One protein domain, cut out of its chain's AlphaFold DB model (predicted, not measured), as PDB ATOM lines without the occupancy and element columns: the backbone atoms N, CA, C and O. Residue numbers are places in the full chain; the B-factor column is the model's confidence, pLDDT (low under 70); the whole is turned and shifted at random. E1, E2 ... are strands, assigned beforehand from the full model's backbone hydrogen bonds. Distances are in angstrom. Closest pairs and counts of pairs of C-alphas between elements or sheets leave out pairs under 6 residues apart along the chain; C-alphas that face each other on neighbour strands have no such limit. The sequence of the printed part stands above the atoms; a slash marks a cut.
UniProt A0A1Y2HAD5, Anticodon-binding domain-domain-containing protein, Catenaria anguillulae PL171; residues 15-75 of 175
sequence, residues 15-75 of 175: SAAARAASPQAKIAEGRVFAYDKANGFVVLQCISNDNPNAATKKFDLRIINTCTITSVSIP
ATOM      1  N   SER A  15     -22.324 -14.470  59.824       41.50
ATOM      2  CA  SER A  15     -21.932 -14.653  58.421       41.50
ATOM      3  C   SER A  15     -23.095 -15.194  57.588       41.50
ATOM      4  O   SER A  15     -23.179 -16.383  57.304       41.50
ATOM      5  N   ALA A  16     -24.012 -14.315  57.204       39.91
ATOM      6  CA  ALA A  16     -25.228 -14.672  56.501       39.91
ATOM      7  C   ALA A  16     -24.967 -15.053  55.043       39.91
ATOM      8  O   ALA A  16     -24.494 -14.220  54.274       39.91
ATOM      9  N   ALA A  17     -25.355 -16.257  54.616       42.81
ATOM     10  CA  ALA A  17     -25.723 -16.422  53.214       42.81
ATOM     11  C   ALA A  17     -27.093 -15.747  53.025       42.81
ATOM     12  O   ALA A  17     -28.033 -15.957  53.790       42.81
ATOM     13  N   ALA A  18     -27.218 -14.857  52.049       40.31
ATOM     14  CA  ALA A  18     -28.471 -14.150  51.804       40.31
ATOM     15  C   ALA A  18     -29.112 -14.667  50.522       40.31
ATOM     16  O   ALA A  18     -28.716 -14.295  49.422       40.31
ATOM     17  N   ARG A  19     -30.120 -15.528  50.682       43.75
ATOM     18  CA  ARG A  19     -30.890 -16.119  49.585       43.75
ATOM     19  C   ARG A  19     -32.039 -15.203  49.163       43.75
ATOM     20  O   ARG A  19     -33.198 -15.482  49.431       43.75
ATOM     21  N   ALA A  20     -31.719 -14.121  48.465       40.00
ATOM     22  CA  ALA A  20     -32.725 -13.201  47.944       40.00
ATOM     23  C   ALA A  20     -33.604 -13.851  46.861       40.00
ATOM     24  O   ALA A  20     -33.098 -14.250  45.815       40.00
ATOM     25  N   ALA A  21     -34.916 -13.944  47.099       40.91
ATOM     26  CA  ALA A  21     -35.896 -14.361  46.097       40.91
ATOM     27  C   ALA A  21     -36.684 -13.143  45.582       40.91
ATOM     28  O   ALA A  21     -37.382 -12.497  46.357       40.91
ATOM     29  N   SER A  22     -36.557 -12.864  44.283       39.09
ATOM     30  CA  SER A  22     -37.329 -11.891  43.486       39.09
ATOM     31  C   SER A  22     -38.338 -12.664  42.597       39.09
ATOM     32  O   SER A  22     -38.168 -13.876  42.467       39.09
ATOM     33  N   PRO A  23     -39.389 -12.073  41.984       40.06
ATOM     34  CA  PRO A  23     -40.508 -12.816  41.364       40.06
ATOM     35  C   PRO A  23     -40.149 -13.722  40.167       40.06
ATOM     36  O   PRO A  23     -40.950 -14.559  39.766       40.06
ATOM     37  N   GLN A  24     -38.929 -13.621  39.634       49.81
ATOM     38  CA  GLN A  24     -38.223 -14.739  38.996       49.81
ATOM     39  C   GLN A  24     -37.194 -15.226  40.011       49.81
ATOM     40  O   GLN A  24     -36.147 -14.594  40.155       49.81
ATOM     41  N   ALA A  25     -37.512 -16.275  40.776       52.88
ATOM     42  CA  ALA A  25     -36.796 -16.625  42.007       52.88
ATOM     43  C   ALA A  25     -35.381 -17.171  41.748       52.88
ATOM     44  O   ALA A  25     -35.094 -18.355  41.914       52.88
ATOM     45  N   LYS A  26     -34.471 -16.284  41.340       67.56
ATOM     46  CA  LYS A  26     -33.050 -16.554  41.186       67.56
ATOM     47  C   LYS A  26     -32.403 -16.474  42.555       67.56
ATOM     48  O   LYS A  26     -32.135 -15.402  43.080       67.56
ATOM     49  N   ILE A  27     -32.142 -17.646  43.101       75.19
ATOM     50  CA  ILE A  27     -31.397 -17.827  44.338       75.19
ATOM     51  C   ILE A  27     -29.972 -17.321  44.108       75.19
ATOM     52  O   ILE A  27     -29.284 -17.743  43.175       75.19
ATOM     53  N   ALA A  28     -29.548 -16.366  44.927       76.25
ATOM     54  CA  ALA A  28     -28.173 -15.905  44.974       76.25
ATOM     55  C   ALA A  28     -27.515 -16.447  46.238       76.25
ATOM     56  O   ALA A  28     -28.063 -16.307  47.327       76.25
ATOM     57  N   GLU A  29     -26.346 -17.056  46.084       81.62
ATOM     58  CA  GLU A  29     -25.537 -17.551  47.192       81.62
ATOM     59  C   GLU A  29     -24.125 -17.000  47.035       81.62
ATOM     60  O   GLU A  29     -23.582 -16.921  45.931       81.62
ATOM     61  N   GLY A  30     -23.550 -16.554  48.141       81.00
ATOM     62  CA  GLY A  30     -22.245 -15.915  48.164       81.00
ATOM     63  C   GLY A  30     -21.930 -15.382  49.552       81.00
ATOM     64  O   GLY A  30     -22.791 -15.344  50.433       81.00
ATOM     65  N   ARG A  31     -20.682 -14.964  49.741       82.88
ATOM     66  CA  ARG A  31     -20.243 -14.294  50.964       82.88
ATOM     67  C   ARG A  31     -20.684 -12.835  50.911       82.88
ATOM     68  O   ARG A  31     -20.451 -12.174  49.904       82.88
ATOM     69  N   VAL A  32     -21.282 -12.305  51.976       84.62
ATOM     70  CA  VAL A  32     -21.567 -10.864  52.057       84.62
ATOM     71  C   VAL A  32     -20.241 -10.103  52.052       84.62
ATOM     72  O   VAL A  32     -19.389 -10.323  52.911       84.62
ATOM     73  N   PHE A  33     -20.065  -9.248  51.048       83.94
ATOM     74  CA  PHE A  33     -18.877  -8.417  50.878       83.94
ATOM     75  C   PHE A  33     -19.092  -7.028  51.475       83.94
ATOM     76  O   PHE A  33     -18.263  -6.544  52.237       83.94
ATOM     77  N   ALA A  34     -20.225  -6.404  51.154       84.19
ATOM     78  CA  ALA A  34     -20.591  -5.084  51.646       84.19
ATOM     79  C   ALA A  34     -22.112  -4.956  51.779       84.19
ATOM     80  O   ALA A  34     -22.872  -5.631  51.080       84.19
ATOM     81  N   TYR A  35     -22.545  -4.064  52.666       85.62
ATOM     82  CA  TYR A  35     -23.945  -3.708  52.849       85.62
ATOM     83  C   TYR A  35     -24.082  -2.190  52.934       85.62
ATOM     84  O   TYR A  35     -23.465  -1.556  53.788       85.62
ATOM     85  N   ASP A  36     -24.899  -1.623  52.053       87.31
ATOM     86  CA  ASP A  36     -25.252  -0.212  52.058       87.31
ATOM     87  C   ASP A  36     -26.678  -0.047  52.588       87.31
ATOM     88  O   ASP A  36     -27.665  -0.321  51.898       87.31
ATOM     89  N   LYS A  37     -26.774   0.415  53.837       84.69
ATOM     90  CA  LYS A  37     -28.049   0.675  54.510       84.69
ATOM     91  C   LYS A  37     -28.785   1.884  53.928       84.69
ATOM     92  O   LYS A  37     -30.010   1.896  53.960       84.69
ATOM     93  N   ALA A  38     -28.063   2.895  53.444       85.69
ATOM     94  CA  ALA A  38     -28.668   4.136  52.971       85.69
ATOM     95  C   ALA A  38     -29.370   3.925  51.626       85.69
ATOM     96  O   ALA A  38     -30.495   4.378  51.442       85.69
ATOM     97  N   ASN A  39     -28.725   3.185  50.722       85.69
ATOM     98  CA  ASN A  39     -29.265   2.908  49.391       85.69
ATOM     99  C   ASN A  39     -29.991   1.555  49.286       85.69
ATOM    100  O   ASN A  39     -30.606   1.269  48.262       85.69
ATOM    101  N   GLY A  40     -29.937   0.722  50.330       87.62
ATOM    102  CA  GLY A  40     -30.618  -0.571  50.350       87.62
ATOM    103  C   GLY A  40     -30.003  -1.574  49.376       87.62
ATOM    104  O   GLY A  40     -30.717  -2.234  48.621       87.62
ATOM    105  N   PHE A  41     -28.676  -1.708  49.371       89.75
ATOM    106  CA  PHE A  41     -27.977  -2.694  48.545       89.75
ATOM    107  C   PHE A  41     -27.154  -3.661  49.393       89.75
ATOM    108  O   PHE A  41     -26.454  -3.270  50.323       89.75
ATOM    109  N   VAL A  42     -27.196  -4.939  49.031       89.56
ATOM    110  CA  VAL A  42     -26.307  -5.988  49.540       89.56
ATOM    111  C   VAL A  42     -25.402  -6.428  48.400       89.56
ATOM    112  O   VAL A  42     -25.881  -6.762  47.316       89.56
ATOM    113  N   VAL A  43     -24.095  -6.459  48.643       88.44
ATOM    114  CA  VAL A  43     -23.110  -6.981  47.695       88.44
ATOM    115  C   VAL A  43     -22.691  -8.374  48.143       88.44
ATOM    116  O   VAL A  43     -22.132  -8.544  49.227       88.44
ATOM    117  N   LEU A  44     -22.949  -9.369  47.301       88.25
ATOM    118  CA  LEU A  44     -22.492 -10.740  47.489       88.25
ATOM    119  C   LEU A  44     -21.261 -11.003  46.627       88.25
ATOM    120  O   LEU A  44     -21.269 -10.753  45.426       88.25
ATOM    121  N   GLN A  45     -20.222 -11.555  47.234       85.50
ATOM    122  CA  GLN A  45     -19.083 -12.143  46.553       85.50
ATOM    123  C   GLN A  45     -19.398 -13.611  46.254       85.50
ATOM    124  O   GLN A  45     -19.410 -14.466  47.145       85.50
ATOM    125  N   CYS A  46     -19.682 -13.894  44.990       83.00
ATOM    126  CA  CYS A  46     -19.887 -15.230  44.458       83.00
ATOM    127  C   CYS A  46     -18.552 -15.767  43.924       83.00
ATOM    128  O   CYS A  46     -17.756 -15.028  43.345       83.00
ATOM    129  N   ILE A  47     -18.288 -17.057  44.108       77.00
ATOM    130  CA  ILE A  47     -17.151 -17.706  43.448       77.00
ATOM    131  C   ILE A  47     -17.559 -17.934  41.993       77.00
ATOM    132  O   ILE A  47     -18.584 -18.567  41.739       77.00
ATOM    133  N   SER A  48     -16.785 -17.390  41.055       70.50
ATOM    134  CA  SER A  48     -17.017 -17.615  39.630       70.50
ATOM    135  C   SER A  48     -16.579 -19.038  39.277       70.50
ATOM    136  O   SER A  48     -15.423 -19.406  39.498       70.50
ATOM    137  N   ASN A  49     -17.497 -19.849  38.747       65.12
ATOM    138  CA  ASN A  49     -17.224 -21.235  38.340       65.12
ATOM    139  C   ASN A  49     -16.670 -21.346  36.907       65.12
ATOM    140  O   ASN A  49     -16.509 -22.455  36.402       65.12
ATOM    141  N   ASP A  50     -16.350 -20.222  36.257       63.66
ATOM    142  CA  ASP A  50     -15.992 -20.182  34.834       63.66
ATOM    143  C   ASP A  50     -14.687 -20.928  34.495       63.66
ATOM    144  O   ASP A  50     -14.475 -21.297  33.340       63.66
ATOM    145  N   ASN A  51     -13.807 -21.188  35.474       57.84
ATOM    146  CA  ASN A  51     -12.676 -22.106  35.305       57.84
ATOM    147  C   ASN A  51     -12.147 -22.625  36.663       57.84
ATOM    148  O   ASN A  51     -11.496 -21.862  37.384       57.84
ATOM    149  N   PRO A  52     -12.346 -23.912  37.015       59.03
ATOM    150  CA  PRO A  52     -11.869 -24.472  38.283       59.03
ATOM    151  C   PRO A  52     -10.336 -24.565  38.388       59.03
ATOM    152  O   PRO A  52      -9.825 -24.760  39.487       59.03
ATOM    153  N   ASN A  53      -9.599 -24.410  37.278       55.97
ATOM    154  CA  ASN A  53      -8.139 -24.551  37.222       55.97
ATOM    155  C   ASN A  53      -7.390 -23.204  37.117       55.97
ATOM    156  O   ASN A  53      -6.188 -23.170  36.851       55.97
ATOM    157  N   ALA A  54      -8.083 -22.071  37.280       58.09
ATOM    158  CA  ALA A  54      -7.431 -20.766  37.303       58.09
ATOM    159  C   ALA A  54      -6.662 -20.579  38.624       58.09
ATOM    160  O   ALA A  54      -7.257 -20.587  39.700       58.09
ATOM    161  N   ALA A  55      -5.345 -20.351  38.538       56.09
ATOM    162  CA  ALA A  55      -4.463 -20.099  39.690       56.09
ATOM    163  C   ALA A  55      -4.946 -18.946  40.600       56.09
ATOM    164  O   ALA A  55      -4.621 -18.893  41.783       56.09
ATOM    165  N   THR A  56      -5.765 -18.043  40.056       60.78
ATOM    166  CA  THR A  56      -6.481 -16.996  40.788       60.78
ATOM    167  C   THR A  56      -7.982 -17.265  40.749       60.78
ATOM    168  O   THR A  56      -8.589 -17.217  39.675       60.78
ATOM    169  N   LYS A  57      -8.599 -17.483  41.918       63.19
ATOM    170  CA  LYS A  57     -10.062 -17.556  42.046       63.19
ATOM    171  C   LYS A  57     -10.664 -16.219  41.615       63.19
ATOM    172  O   LYS A  57     -10.420 -15.198  42.254       63.19
ATOM    173  N   LYS A  58     -11.429 -16.218  40.524       70.75
ATOM    174  CA  LYS A  58     -12.224 -15.053  40.129       70.75
ATOM    175  C   LYS A  58     -13.454 -14.985  41.024       70.75
ATOM    176  O   LYS A  58     -14.116 -15.996  41.265       70.75
ATOM    177  N   PHE A  59     -13.737 -13.794  41.529       79.00
ATOM    178  CA  PHE A  59     -14.926 -13.536  42.321       79.00
ATOM    179  C   PHE A  59     -15.851 -12.618  41.541       79.00
ATOM    180  O   PHE A  59     -15.429 -11.549  41.099       79.00
ATOM    181  N   ASP A  60     -17.106 -13.024  41.428       82.00
ATOM    182  CA  ASP A  60     -18.151 -12.208  40.840       82.00
ATOM    183  C   ASP A  60     -18.847 -11.443  41.963       82.00
ATOM    184  O   ASP A  60     -19.343 -12.036  42.923       82.00
ATOM    185  N   LEU A  61     -18.881 -10.116  41.860       87.00
ATOM    186  CA  LEU A  61     -19.619  -9.274  42.796       87.00
ATOM    187  C   LEU A  61     -21.041  -9.075  42.272       87.00
ATOM    188  O   LEU A  61     -21.253  -8.479  41.218       87.00
ATOM    189  N   ARG A  62     -22.029  -9.569  43.016       86.75
ATOM    190  CA  ARG A  62     -23.450  -9.398  42.715       86.75
ATOM    191  C   ARG A  62     -24.052  -8.355  43.639       86.75
ATOM    192  O   ARG A  62     -24.098  -8.553  44.849       86.75
ATOM    193  N   ILE A  63     -24.565  -7.278  43.056       89.62
ATOM    194  CA  ILE A  63     -25.285  -6.226  43.775       89.62
ATOM    195  C   ILE A  63     -26.776  -6.575  43.768       89.62
ATOM    196  O   ILE A  63     -27.354  -6.806  42.706       89.62
ATOM    197  N   ILE A  64     -27.392  -6.648  44.947       89.19
ATOM    198  CA  ILE A  64     -28.794  -7.027  45.139       89.19
ATOM    199  C   ILE A  64     -29.499  -5.914  45.905       89.19
ATOM    200  O   ILE A  64     -29.049  -5.513  46.975       89.19
ATOM    201  N   ASN A  65     -30.617  -5.427  45.371       88.88
ATOM    202  CA  ASN A  65     -31.456  -4.459  46.070       88.88
ATOM    203  C   ASN A  65     -32.225  -5.154  47.205       88.88
ATOM    204  O   ASN A  65     -32.905  -6.155  46.966       88.88
ATOM    205  N   THR A  66     -32.167  -4.605  48.418       85.69
ATOM    206  CA  THR A  66     -32.810  -5.154  49.618       85.69
ATOM    207  C   THR A  66     -34.322  -5.269  49.499       85.69
ATOM    208  O   THR A  66     -34.895  -6.205  50.042       85.69
ATOM    209  N   CYS A  67     -34.979  -4.379  48.753       83.31
ATOM    210  CA  CYS A  67     -36.425  -4.434  48.530       83.31
ATOM    211  C   CYS A  67     -36.852  -5.654  47.701       83.31
ATOM    212  O   CYS A  67     -38.008  -6.054  47.754       83.31
ATOM    213  N   THR A  68     -35.932  -6.256  46.943       83.81
ATOM    214  CA  THR A  68     -36.203  -7.456  46.133       83.81
ATOM    215  C   THR A  68     -35.929  -8.764  46.879       83.81
ATOM    216  O   THR A  68     -36.075  -9.844  46.311       83.81
ATOM    217  N   ILE A  69     -35.494  -8.682  48.139       84.69
ATOM    218  CA  ILE A  69     -35.108  -9.828  48.960       84.69
ATOM    219  C   ILE A  69     -36.321 -10.294  49.765       84.69
ATOM    220  O   ILE A  69     -36.711  -9.650  50.732       84.69
ATOM    221  N   THR A  70     -36.889 -11.447  49.403       84.69
ATOM    222  CA  THR A  70     -37.994 -12.046  50.180       84.69
ATOM    223  C   THR A  70     -37.513 -12.795  51.432       84.69
ATOM    224  O   THR A  70     -38.206 -12.811  52.444       84.69
ATOM    225  N   SER A  71     -36.335 -13.429  51.397       81.38
ATOM    226  CA  SER A  71     -35.782 -14.157  52.547       81.38
ATOM    227  C   SER A  71     -34.250 -14.148  52.562       81.38
ATOM    228  O   SER A  71     -33.594 -13.861  51.565       81.38
ATOM    229  N   VAL A  72     -33.664 -14.408  53.730       83.12
ATOM    230  CA  VAL A  72     -32.215 -14.472  53.985       83.12
ATOM    231  C   VAL A  72     -31.992 -15.675  54.905       83.12
ATOM    232  O   VAL A  72     -32.781 -15.870  55.827       83.12
ATOM    233  N   SER A  73     -30.974 -16.509  54.658       82.88
ATOM    234  CA  SER A  73     -30.761 -17.742  55.433       82.88
ATOM    235  C   SER A  73     -29.283 -18.033  55.655       82.88
ATOM    236  O   SER A  73     -28.551 -18.371  54.728       82.88
ATOM    237  N   ILE A  74     -28.860 -17.944  56.912       79.81
ATOM    238  CA  ILE A  74     -27.476 -18.144  57.329       79.81
ATOM    239  C   ILE A  74     -27.208 -19.639  57.565       79.81
ATOM    240  O   ILE A  74     -27.856 -20.223  58.434       79.81
ATOM    241  N   PRO A  75     -26.253 -20.283  56.869       78.31
ATOM    242  CA  PRO A  75     -25.911 -21.675  57.130       78.31
ATOM    243  C   PRO A  75     -25.224 -21.804  58.496       78.31
ATOM    244  O   PRO A  75     -24.264 -21.087  58.791       78.31
TER     245      PRO A  75
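What this domain is: This is residues 15 to 75 of the 175 residues of the protein "Anticodon-binding domain-domain-containing protein" of Catenaria anguillulae PL171 (UniProt A0A1Y2HAD5). With little regular structure, this is one small sheet of three strands in a meander, each strand the antiparallel neighbour of the one before; the loop tip of residues 51 to 56 sticks out, and a long stretch with no named element, residues 15 to 30, comes before E1. The printed part has 61 residues, no named helix and strands E1, E2, E3, in that order along the chain and across the sheet; it is all strand, with 20 residues in named elements. It is only just compact, close to loose, with a radius of gyration of the C-alphas of 12.4 A and spans of 36 by 24 by 21 A.

How they stand to each other: Look first at E2, residues 41 to 47, the inner strand. Beside it runs E1, residues 31 to 36, antiparallel at 161 degrees; find N 33 and O 43 2.8 A apart, within hydrogen-bond range. E3, residues 59 to 65, is its other antiparallel neighbour at 154 degrees, with N 44 and O 62 2.8 A apart, also within range. Both pairs are hairpins.

Where its parts are: Find C-alpha 31 at (-20.243, -14.294, 50.964); from there E1 runs 15.0 A. E2 and E3 each run 19.2 A, and E3 ends at C-alpha 65, (-31.456, -4.459, 46.070).

The domain as a whole: The printed part has no cut; E2 to E3 is a long link. Confidence is under 70 at residues 15 to 26 and 49 to 57.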